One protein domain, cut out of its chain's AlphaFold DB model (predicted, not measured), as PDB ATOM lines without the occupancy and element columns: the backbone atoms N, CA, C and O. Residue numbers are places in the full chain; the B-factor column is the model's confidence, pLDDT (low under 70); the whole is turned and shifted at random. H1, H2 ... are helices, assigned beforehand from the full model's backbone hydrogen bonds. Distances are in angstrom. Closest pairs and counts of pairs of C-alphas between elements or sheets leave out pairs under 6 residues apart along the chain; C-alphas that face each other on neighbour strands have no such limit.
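What this domain is: This is residues 311 to 349 and 441 to 471 of the 478 residues of a protein of Phtheirospermum japonicum (UniProt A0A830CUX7). H1 and H2 make a V, meeting near their linked ends; H4 packs on part of H2, and short H3 lies near the other end of H2. The 70 printed residues hold four named helices, H1 to H4 in chain order, and no named strand: all helix. The whole is compact, radius of gyration of the C-alphas 12.2 A, but elongated, 39 by 25 by 16 A.

How they stand to each other: H1, residues 314 to 323, touches H2, residues 329 to 342, at Leu 323 and Ser 332, closest C-alphas 5.1 A, at a steep tilt of 53 degrees. H4, residues 458 to 466, touches H2 at Ile 465 and Val 335, closest C-alphas 6.1 A, opposite ways at 33 degrees, a tilt only just shallow. H3, residues 450 to 455, is close to H2 but not clearly touching: C-alphas 339 and 453 are 7.9 A apart. In H1 to H4 every O i to N i+4 pair is within hydrogen-bond range.

Where its parts are: H1, 14.0 A long, begins at C-alpha 314 (209.947, 137.029, 72.138). H2 measures 19.7 A, H3 8.6 A. H4, 11.7 A, ends at C-alpha 466 (190.876, 123.757, 76.211).

The domain as a whole: Residues 350 to 440 are not printed; C-alphas 349 and 441 are 12.7 A apart. Mean pLDDT of the printed part is 71.9, with 23 residues under 70.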
ATOM      1  N   ASN A 311     209.904 142.810  78.455       47.25
ATOM      2  CA  ASN A 311     210.180 142.289  79.792       47.25
ATOM      3  C   ASN A 311     209.962 140.764  79.885       47.25
ATOM      4  O   ASN A 311     209.614 140.222  80.926       47.25
ATOM      5  N   GLY A 312     210.105 140.092  78.743       53.62
ATOM      6  CA  GLY A 312     209.942 138.662  78.503       53.62
ATOM      7  C   GLY A 312     210.515 138.361  77.120       53.62
ATOM      8  O   GLY A 312     210.520 139.243  76.248       53.62
ATOM      9  N   LEU A 313     211.077 137.168  76.903       62.12
ATOM     10  CA  LEU A 313     211.634 136.853  75.588       62.12
ATOM     11  C   LEU A 313     210.500 136.826  74.562       62.12
ATOM     12  O   LEU A 313     209.334 136.613  74.885       62.12
ATOM     13  N   VAL A 314     210.858 137.026  73.295       69.69
ATOM     14  CA  VAL A 314     209.947 137.029  72.138       69.69
ATOM     15  C   VAL A 314     208.919 135.889  72.194       69.69
ATOM     16  O   VAL A 314     207.791 136.068  71.751       69.69
ATOM     17  N   VAL A 315     209.283 134.742  72.774       73.88
ATOM     18  CA  VAL A 315     208.411 133.575  72.929       73.88
ATOM     19  C   VAL A 315     207.243 133.829  73.887       73.88
ATOM     20  O   VAL A 315     206.119 133.540  73.492       73.88
ATOM     21  N   ASP A 316     207.455 134.423  75.068       75.56
ATOM     22  CA  ASP A 316     206.359 134.781  75.988       75.56
ATOM     23  C   ASP A 316     205.360 135.702  75.278       75.56
ATOM     24  O   ASP A 316     204.162 135.445  75.290       75.56
ATOM     25  N   SER A 317     205.850 136.718  74.561       74.38
ATOM     26  CA  SER A 317     204.984 137.650  73.825       74.38
ATOM     27  C   SER A 317     204.244 136.997  72.654       74.38
ATOM     28  O   SER A 317     203.045 137.211  72.492       74.38
ATOM     29  N   VAL A 318     204.928 136.187  71.841       77.19
ATOM     30  CA  VAL A 318     204.301 135.472  70.717       77.19
ATOM     31  C   VAL A 318     203.251 134.491  71.231       77.19
ATOM     32  O   VAL A 318     202.150 134.428  70.685       77.19
ATOM     33  N   VAL A 319     203.553 133.752  72.300       78.25
ATOM     34  CA  VAL A 319     202.597 132.812  72.882       78.25
ATOM     35  C   VAL A 319     201.442 133.553  73.546       78.25
ATOM     36  O   VAL A 319     200.306 133.146  73.341       78.25
ATOM     37  N   SER A 320     201.672 134.662  74.251       73.25
ATOM     38  CA  SER A 320     200.591 135.499  74.785       73.25
ATOM     39  C   SER A 320     199.635 135.962  73.685       73.25
ATOM     40  O   SER A 320     198.430 135.809  73.858       73.25
ATOM     41  N   VAL A 321     200.147 136.412  72.531       76.81
ATOM     42  CA  VAL A 321     199.315 136.806  71.377       76.81
ATOM     43  C   VAL A 321     198.495 135.631  70.836       76.81
ATOM     44  O   VAL A 321     197.311 135.781  70.548       76.81
ATOM     45  N   LEU A 322     199.088 134.439  70.732       78.81
ATOM     46  CA  LEU A 322     198.359 133.220  70.352       78.81
ATOM     47  C   LEU A 322     197.329 132.804  71.416       78.81
ATOM     48  O   LEU A 322     196.297 132.193  71.114       78.81
ATOM     49  N   LEU A 323     197.598 133.117  72.684       74.44
ATOM     50  CA  LEU A 323     196.704 132.811  73.788       74.44
ATOM     51  C   LEU A 323     195.497 133.753  73.860       74.44
ATOM     52  O   LEU A 323     194.437 133.298  74.297       74.44
ATOM     53  N   THR A 324     195.643 134.996  73.399       70.69
ATOM     54  CA  THR A 324     194.599 136.037  73.347       70.69
ATOM     55  C   THR A 324     193.753 136.019  72.070       70.69
ATOM     56  O   THR A 324     192.808 136.792  71.967       70.69
ATOM     57  N   GLN A 325     194.047 135.159  71.086       73.44
ATOM     58  CA  GLN A 325     193.211 135.034  69.881       73.44
ATOM     59  C   GLN A 325     191.775 134.638  70.252       73.44
ATOM     60  O   GLN A 325     191.561 133.544  70.774       73.44
ATOM     61  N   ASN A 326     190.811 135.515  69.951       61.16
ATOM     62  CA  ASN A 326     189.365 135.332  70.146       61.16
ATOM     63  C   ASN A 326     188.963 134.941  71.579       61.16
ATOM     64  O   ASN A 326     188.002 134.196  71.785       61.16
ATOM     65  N   VAL A 327     189.732 135.387  72.575       64.44
ATOM     66  CA  VAL A 327     189.558 134.999  73.976       64.44
ATOM     67  C   VAL A 327     189.789 136.213  74.877       64.44
ATOM     68  O   VAL A 327     190.767 136.932  74.704       64.44
ATOM     69  N   CYS A 328     188.919 136.414  75.874       68.88
ATOM     70  CA  CYS A 328     189.077 137.479  76.867       68.88
ATOM     71  C   CYS A 328     190.377 137.325  77.680       68.88
ATOM     72  O   CYS A 328     190.783 136.209  78.019       68.88
ATOM     73  N   ASP A 329     190.961 138.445  78.113       70.56
ATOM     74  CA  ASP A 329     192.241 138.491  78.843       70.56
ATOM     75  C   ASP A 329     192.279 137.636  80.126       70.56
ATOM     76  O   ASP A 329     193.314 137.089  80.514       70.56
ATOM     77  N   GLY A 330     191.132 137.459  80.788       71.19
ATOM     78  CA  GLY A 330     191.023 136.594  81.967       71.19
ATOM     79  C   GLY A 330     191.309 135.119  81.664       71.19
ATOM     80  O   GLY A 330     191.916 134.416  82.469       71.19
ATOM     81  N   LEU A 331     190.925 134.644  80.480       71.56
ATOM     82  CA  LEU A 331     191.118 133.258  80.057       71.56
ATOM     83  C   LEU A 331     192.523 133.045  79.479       71.56
ATOM     84  O   LEU A 331     193.147 132.017  79.756       71.56
ATOM     85  N   SER A 332     193.056 134.018  78.733       78.44
ATOM     86  CA  SER A 332     194.433 133.965  78.220       78.44
ATOM     87  C   SER A 332     195.456 134.003  79.363       78.44
ATOM     88  O   SER A 332     196.372 133.174  79.394       78.44
ATOM     89  N   SER A 333     195.250 134.870  80.361       78.00
ATOM     90  CA  SER A 333     196.104 134.936  81.552       78.00
ATOM     91  C   SER A 333     196.011 133.663  82.391       78.00
ATOM     92  O   SER A 333     197.038 133.162  82.840       78.00
ATOM     93  N   GLN A 334     194.828 133.055  82.537       78.56
ATOM     94  CA  GLN A 334     194.689 131.785  83.251       78.56
ATOM     95  C   GLN A 334     195.459 130.646  82.565       78.56
ATOM     96  O   GLN A 334     196.090 129.833  83.246       78.56
ATOM     97  N   VAL A 335     195.448 130.572  81.229       81.12
ATOM     98  CA  VAL A 335     196.251 129.580  80.489       81.12
ATOM     99  C   VAL A 335     197.738 129.850  80.653       81.12
ATOM    100  O   VAL A 335     198.491 128.913  80.920       81.12
ATOM    101  N   PHE A 336     198.158 131.111  80.552       84.00
ATOM    102  CA  PHE A 336     199.552 131.493  80.749       84.00
ATOM    103  C   PHE A 336     200.043 131.140  82.161       84.00
ATOM    104  O   PHE A 336     201.085 130.510  82.315       84.00
ATOM    105  N   MET A 337     199.249 131.427  83.195       82.81
ATOM    106  CA  MET A 337     199.566 131.073  84.586       82.81
ATOM    107  C   MET A 337     199.580 129.553  84.816       82.81
ATOM    108  O   MET A 337     200.413 129.031  85.560       82.81
ATOM    109  N   ASN A 338     198.698 128.805  84.150       82.19
ATOM    110  CA  ASN A 338     198.727 127.341  84.184       82.19
ATOM    111  C   ASN A 338     199.980 126.774  83.491       82.19
ATOM    112  O   ASN A 338     200.536 125.781  83.963       82.19
ATOM    113  N   LEU A 339     200.444 127.403  82.407       83.81
ATOM    114  CA  LEU A 339     201.698 127.041  81.745       83.81
ATOM    115  C   LEU A 339     202.896 127.358  82.644       83.81
ATOM    116  O   LEU A 339     203.718 126.476  82.865       83.81
ATOM    117  N   ALA A 340     202.950 128.554  83.230       84.00
ATOM    118  CA  ALA A 340     204.020 128.969  84.136       84.00
ATOM    119  C   ALA A 340     204.105 128.094  85.396       84.00
ATOM    120  O   ALA A 340     205.190 127.731  85.837       84.00
ATOM    121  N   SER A 341     202.963 127.695  85.963       84.56
ATOM    122  CA  SER A 341     202.939 126.814  87.139       84.56
ATOM    123  C   SER A 341     203.317 125.367  86.821       84.56
ATOM    124  O   SER A 341     203.935 124.705  87.655       84.56
ATOM    125  N   LYS A 342     202.960 124.861  85.633       83.44
ATOM    126  CA  LYS A 342     203.320 123.498  85.211       83.44
ATOM    127  C   LYS A 342     204.757 123.401  84.699       83.44
ATOM    128  O   LYS A 342     205.379 122.358  84.875       83.44
ATOM    129  N   PHE A 343     205.262 124.467  84.089       85.25
ATOM    130  CA  PHE A 343     206.588 124.555  83.486       85.25
ATOM    131  C   PHE A 343     207.324 125.780  84.049       85.25
ATOM    132  O   PHE A 343     207.489 126.774  83.336       85.25
ATOM    133  N   PRO A 344     207.731 125.750  85.330       84.00
ATOM    134  CA  PRO A 344     208.373 126.892  85.966       84.00
ATOM    135  C   PRO A 344     209.718 127.213  85.309       84.00
ATOM    136  O   PRO A 344     210.437 126.323  84.851       84.00
ATOM    137  N   ALA A 345     210.070 128.497  85.294       76.50
ATOM    138  CA  ALA A 345     211.349 128.976  84.786       76.50
ATOM    139  C   ALA A 345     212.538 128.283  85.483       76.50
ATOM    140  O   ALA A 345     212.547 128.095  86.702       76.50
ATOM    141  N   LEU A 346     213.571 127.922  84.714       68.88
ATOM    142  CA  LEU A 346     214.785 127.309  85.258       68.88
ATOM    143  C   LEU A 346     215.516 128.315  86.162       68.88
ATOM    144  O   LEU A 346     215.861 129.415  85.731       68.88
ATOM    145  N   SER A 347     215.782 127.956  87.420       59.62
ATOM    146  CA  SER A 347     216.609 128.768  88.323       59.62
ATOM    147  C   SER A 347     218.088 128.744  87.895       59.62
ATOM    148  O   SER A 347     218.530 127.809  87.230       59.62
ATOM    149  N   ASP A 348     218.847 129.787  88.250       54.59
ATOM    150  CA  ASP A 348     220.237 130.123  87.842       54.59
ATOM    151  C   ASP A 348     221.340 129.042  88.024       54.59
ATOM    152  O   ASP A 348     222.524 129.330  87.872       54.59
ATOM    153  N   GLY A 349     221.002 127.784  88.317       50.12
ATOM    154  CA  GLY A 349     221.961 126.688  88.507       50.12
ATOM    155  C   GLY A 349     222.194 125.773  87.298       50.12
ATOM    156  O   GLY A 349     223.150 124.999  87.313       50.12
ATOM    157  N   THR A 441     219.216 137.672  83.257       56.94
ATOM    158  CA  THR A 441     218.861 138.335  84.512       56.94
ATOM    159  C   THR A 441     217.432 137.978  84.918       56.94
ATOM    160  O   THR A 441     216.609 137.687  84.060       56.94
ATOM    161  N   ASP A 442     217.090 138.106  86.198       56.22
ATOM    162  CA  ASP A 442     215.718 137.893  86.700       56.22
ATOM    163  C   ASP A 442     214.644 138.697  85.929       56.22
ATOM    164  O   ASP A 442     213.518 138.254  85.756       56.22
ATOM    165  N   TYR A 443     215.032 139.842  85.355       50.38
ATOM    166  CA  TYR A 443     214.181 140.722  84.545       50.38
ATOM    167  C   TYR A 443     213.979 140.272  83.079       50.38
ATOM    168  O   TYR A 443     213.154 140.828  82.375       50.38
ATOM    169  N   ASN A 444     214.741 139.306  82.559       56.00
ATOM    170  CA  ASN A 444     214.640 138.867  81.151       56.00
ATOM    171  C   ASN A 444     214.558 137.340  81.004       56.00
ATOM    172  O   ASN A 444     214.871 136.784  79.944       56.00
ATOM    173  N   ARG A 445     214.166 136.664  82.086       63.09
ATOM    174  CA  ARG A 445     213.871 135.236  82.103       63.09
ATOM    175  C   ARG A 445     212.434 135.016  81.652       63.09
ATOM    176  O   ARG A 445     211.548 135.787  82.001       63.09
ATOM    177  N   ASP A 446     212.229 133.954  80.879       68.25
ATOM    178  CA  ASP A 446     210.878 133.506  80.559       68.25
ATOM    179  C   ASP A 446     210.158 133.147  81.852       68.25
ATOM    180  O   ASP A 446     210.739 132.497  82.724       68.25
ATOM    181  N   SER A 447     208.884 133.517  81.955       75.12
ATOM    182  CA  SER A 447     208.050 133.057  83.074       75.12
ATOM    183  C   SER A 447     207.737 131.556  82.970       75.12
ATOM    184  O   SER A 447     207.336 130.928  83.953       75.12
ATOM    185  N   VAL A 448     207.936 130.978  81.779       78.69
ATOM    186  CA  VAL A 448     207.622 129.593  81.416       78.69
ATOM    187  C   VAL A 448     208.844 128.913  80.795       78.69
ATOM    188  O   VAL A 448     209.506 129.457  79.916       78.69
ATOM    189  N   ASN A 449     209.126 127.668  81.176       83.00
ATOM    190  CA  ASN A 449     210.135 126.849  80.504       83.00
ATOM    191  C   ASN A 449     209.614 126.312  79.155       83.00
ATOM    192  O   ASN A 449     209.116 125.187  79.057       83.00
ATOM    193  N   TRP A 450     209.750 127.108  78.089       80.88
ATOM    194  CA  TRP A 450     209.238 126.766  76.752       80.88
ATOM    195  C   TRP A 450     209.861 125.514  76.121       80.88
ATOM    196  O   TRP A 450     209.216 124.852  75.306       80.88
ATOM    197  N   GLU A 451     211.078 125.128  76.511       77.38
ATOM    198  CA  GLU A 451     211.681 123.868  76.053       77.38
ATOM    199  C   GLU A 451     210.999 122.646  76.669       77.38
ATOM    200  O   GLU A 451     210.865 121.606  76.022       77.38
ATOM    201  N   GLU A 452     210.546 122.755  77.914       80.25
ATOM    202  CA  GLU A 452     209.768 121.703  78.562       80.25
ATOM    203  C   GLU A 452     208.337 121.661  78.023       80.25
ATOM    204  O   GLU A 452     207.829 120.576  77.738       80.25
ATOM    205  N   VAL A 453     207.739 122.827  77.749       80.44
ATOM    206  CA  VAL A 453     206.464 122.938  77.019       80.44
ATOM    207  C   VAL A 453     206.561 122.219  75.671       80.44
ATOM    208  O   VAL A 453     205.726 121.366  75.374       80.44
ATOM    209  N   ARG A 454     207.610 122.482  74.883       81.12
ATOM    210  CA  ARG A 454     207.838 121.845  73.574       81.12
ATOM    211  C   ARG A 454     208.022 120.327  73.665       81.12
ATOM    212  O   ARG A 454     207.649 119.610  72.740       81.12
ATOM    213  N   LYS A 455     208.608 119.833  74.760       79.19
ATOM    214  CA  LYS A 455     208.801 118.394  75.025       79.19
ATOM    215  C   LYS A 455     207.568 117.723  75.633       79.19
ATOM    216  O   LYS A 455     207.520 116.494  75.685       79.19
ATOM    217  N   SER A 456     206.601 118.498  76.115       83.00
ATOM    218  CA  SER A 456     205.400 117.970  76.751       83.00
ATOM    219  C   SER A 456     204.438 117.343  75.740       83.00
ATOM    220  O   SER A 456     204.431 117.661  74.549       83.00
ATOM    221  N   THR A 457     203.608 116.415  76.213       83.62
ATOM    222  CA  THR A 457     202.637 115.728  75.360       83.62
ATOM    223  C   THR A 457     201.582 116.709  74.860       83.62
ATOM    224  O   THR A 457     200.970 117.429  75.648       83.62
ATOM    225  N   TYR A 458     201.263 116.650  73.565       78.19
ATOM    226  CA  TYR A 458     200.195 117.451  72.956       78.19
ATOM    227  C   TYR A 458     198.877 117.415  73.751       78.19
ATOM    228  O   TYR A 458     198.239 118.442  73.944       78.19
ATOM    229  N   GLN A 459     198.491 116.247  74.275       79.50
ATOM    230  CA  GLN A 459     197.270 116.071  75.072       79.50
ATOM    231  C   GLN A 459     197.241 116.935  76.339       79.50
ATOM    232  O   GLN A 459     196.174 117.373  76.767       79.50
ATOM    233  N   ASP A 460     198.397 117.178  76.946       74.25
ATOM    234  CA  ASP A 460     198.515 117.953  78.173       74.25
ATOM    235  C   ASP A 460     198.413 119.454  77.907       74.25
ATOM    236  O   ASP A 460     197.744 120.160  78.664       74.25
ATOM    237  N   LEU A 461     199.018 119.922  76.812       78.00
ATOM    238  CA  LEU A 461     198.873 121.301  76.346       78.00
ATOM    239  C   LEU A 461     197.452 121.564  75.858       78.00
ATOM    240  O   LEU A 461     196.839 122.547  76.262       78.00
ATOM    241  N   ALA A 462     196.886 120.641  75.079       77.62
ATOM    242  CA  ALA A 462     195.513 120.724  74.605       77.62
ATOM    243  C   ALA A 462     194.534 120.820  75.779       77.62
ATOM    244  O   ALA A 462     193.707 121.719  75.788       77.62
ATOM    245  N   LYS A 463     194.663 119.989  76.823       76.56
ATOM    246  CA  LYS A 463     193.832 120.100  78.040       76.56
ATOM    247  C   LYS A 463     193.976 121.450  78.743       76.56
ATOM    248  O   LYS A 463     193.004 121.939  79.311       76.56
ATOM    249  N   MET A 464     195.175 122.026  78.752       73.31
ATOM    250  CA  MET A 464     195.446 123.304  79.409       73.31
ATOM    251  C   MET A 464     194.847 124.481  78.635       73.31
ATOM    252  O   MET A 464     194.241 125.362  79.238       73.31
ATOM    253  N   ILE A 465     194.942 124.440  77.307       72.25
ATOM    254  CA  ILE A 465     194.370 125.430  76.392       72.25
ATOM    255  C   ILE A 465     192.843 125.274  76.311       72.25
ATOM    256  O   ILE A 465     192.124 126.261  76.317       72.25
ATOM    257  N   MET A 466     192.315 124.050  76.318       69.38
ATOM    258  CA  MET A 466     190.876 123.757  76.211       69.38
ATOM    259  C   MET A 466     190.064 124.304  77.393       69.38
ATOM    260  O   MET A 466     188.893 124.636  77.238       69.38
ATOM    261  N   LYS A 467     190.697 124.490  78.559       63.66
ATOM    262  CA  LYS A 467     190.084 125.174  79.710       63.66
ATOM    263  C   LYS A 467     189.744 126.651  79.443       63.66
ATOM    264  O   LYS A 467     188.988 127.218  80.219       63.66
ATOM    265  N   ARG A 468     190.241 127.247  78.349       63.00
ATOM    266  CA  ARG A 468     189.972 128.638  77.933       63.00
ATOM    267  C   ARG A 468     188.713 128.814  77.076       63.00
ATOM    268  O   ARG A 468     188.462 129.905  76.589       63.00
ATOM    269  N   GLY A 469     187.953 127.746  76.825       49.81
ATOM    270  CA  GLY A 469     186.737 127.812  76.004       49.81
ATOM    271  C   GLY A 469     186.956 127.720  74.488       49.81
ATOM    272  O   GLY A 469     185.980 127.761  73.744       49.81
ATOM    273  N   SER A 470     188.192 127.516  74.003       48.91
ATOM    274  CA  SER A 470     188.428 127.116  72.603       48.91
ATOM    275  C   SER A 470     187.965 125.671  72.392       48.91
ATOM    276  O   SER A 470     188.730 124.719  72.550       48.91
ATOM    277  N   ASN A 471     186.692 125.514  72.050       44.91
ATOM    278  CA  ASN A 471     186.101 124.252  71.638       44.91
ATOM    279  C   ASN A 471     186.516 123.928  70.185       44.91
ATOM    280  O   ASN A 471     186.146 124.627  69.252       44.91
TER     281      ASN A 471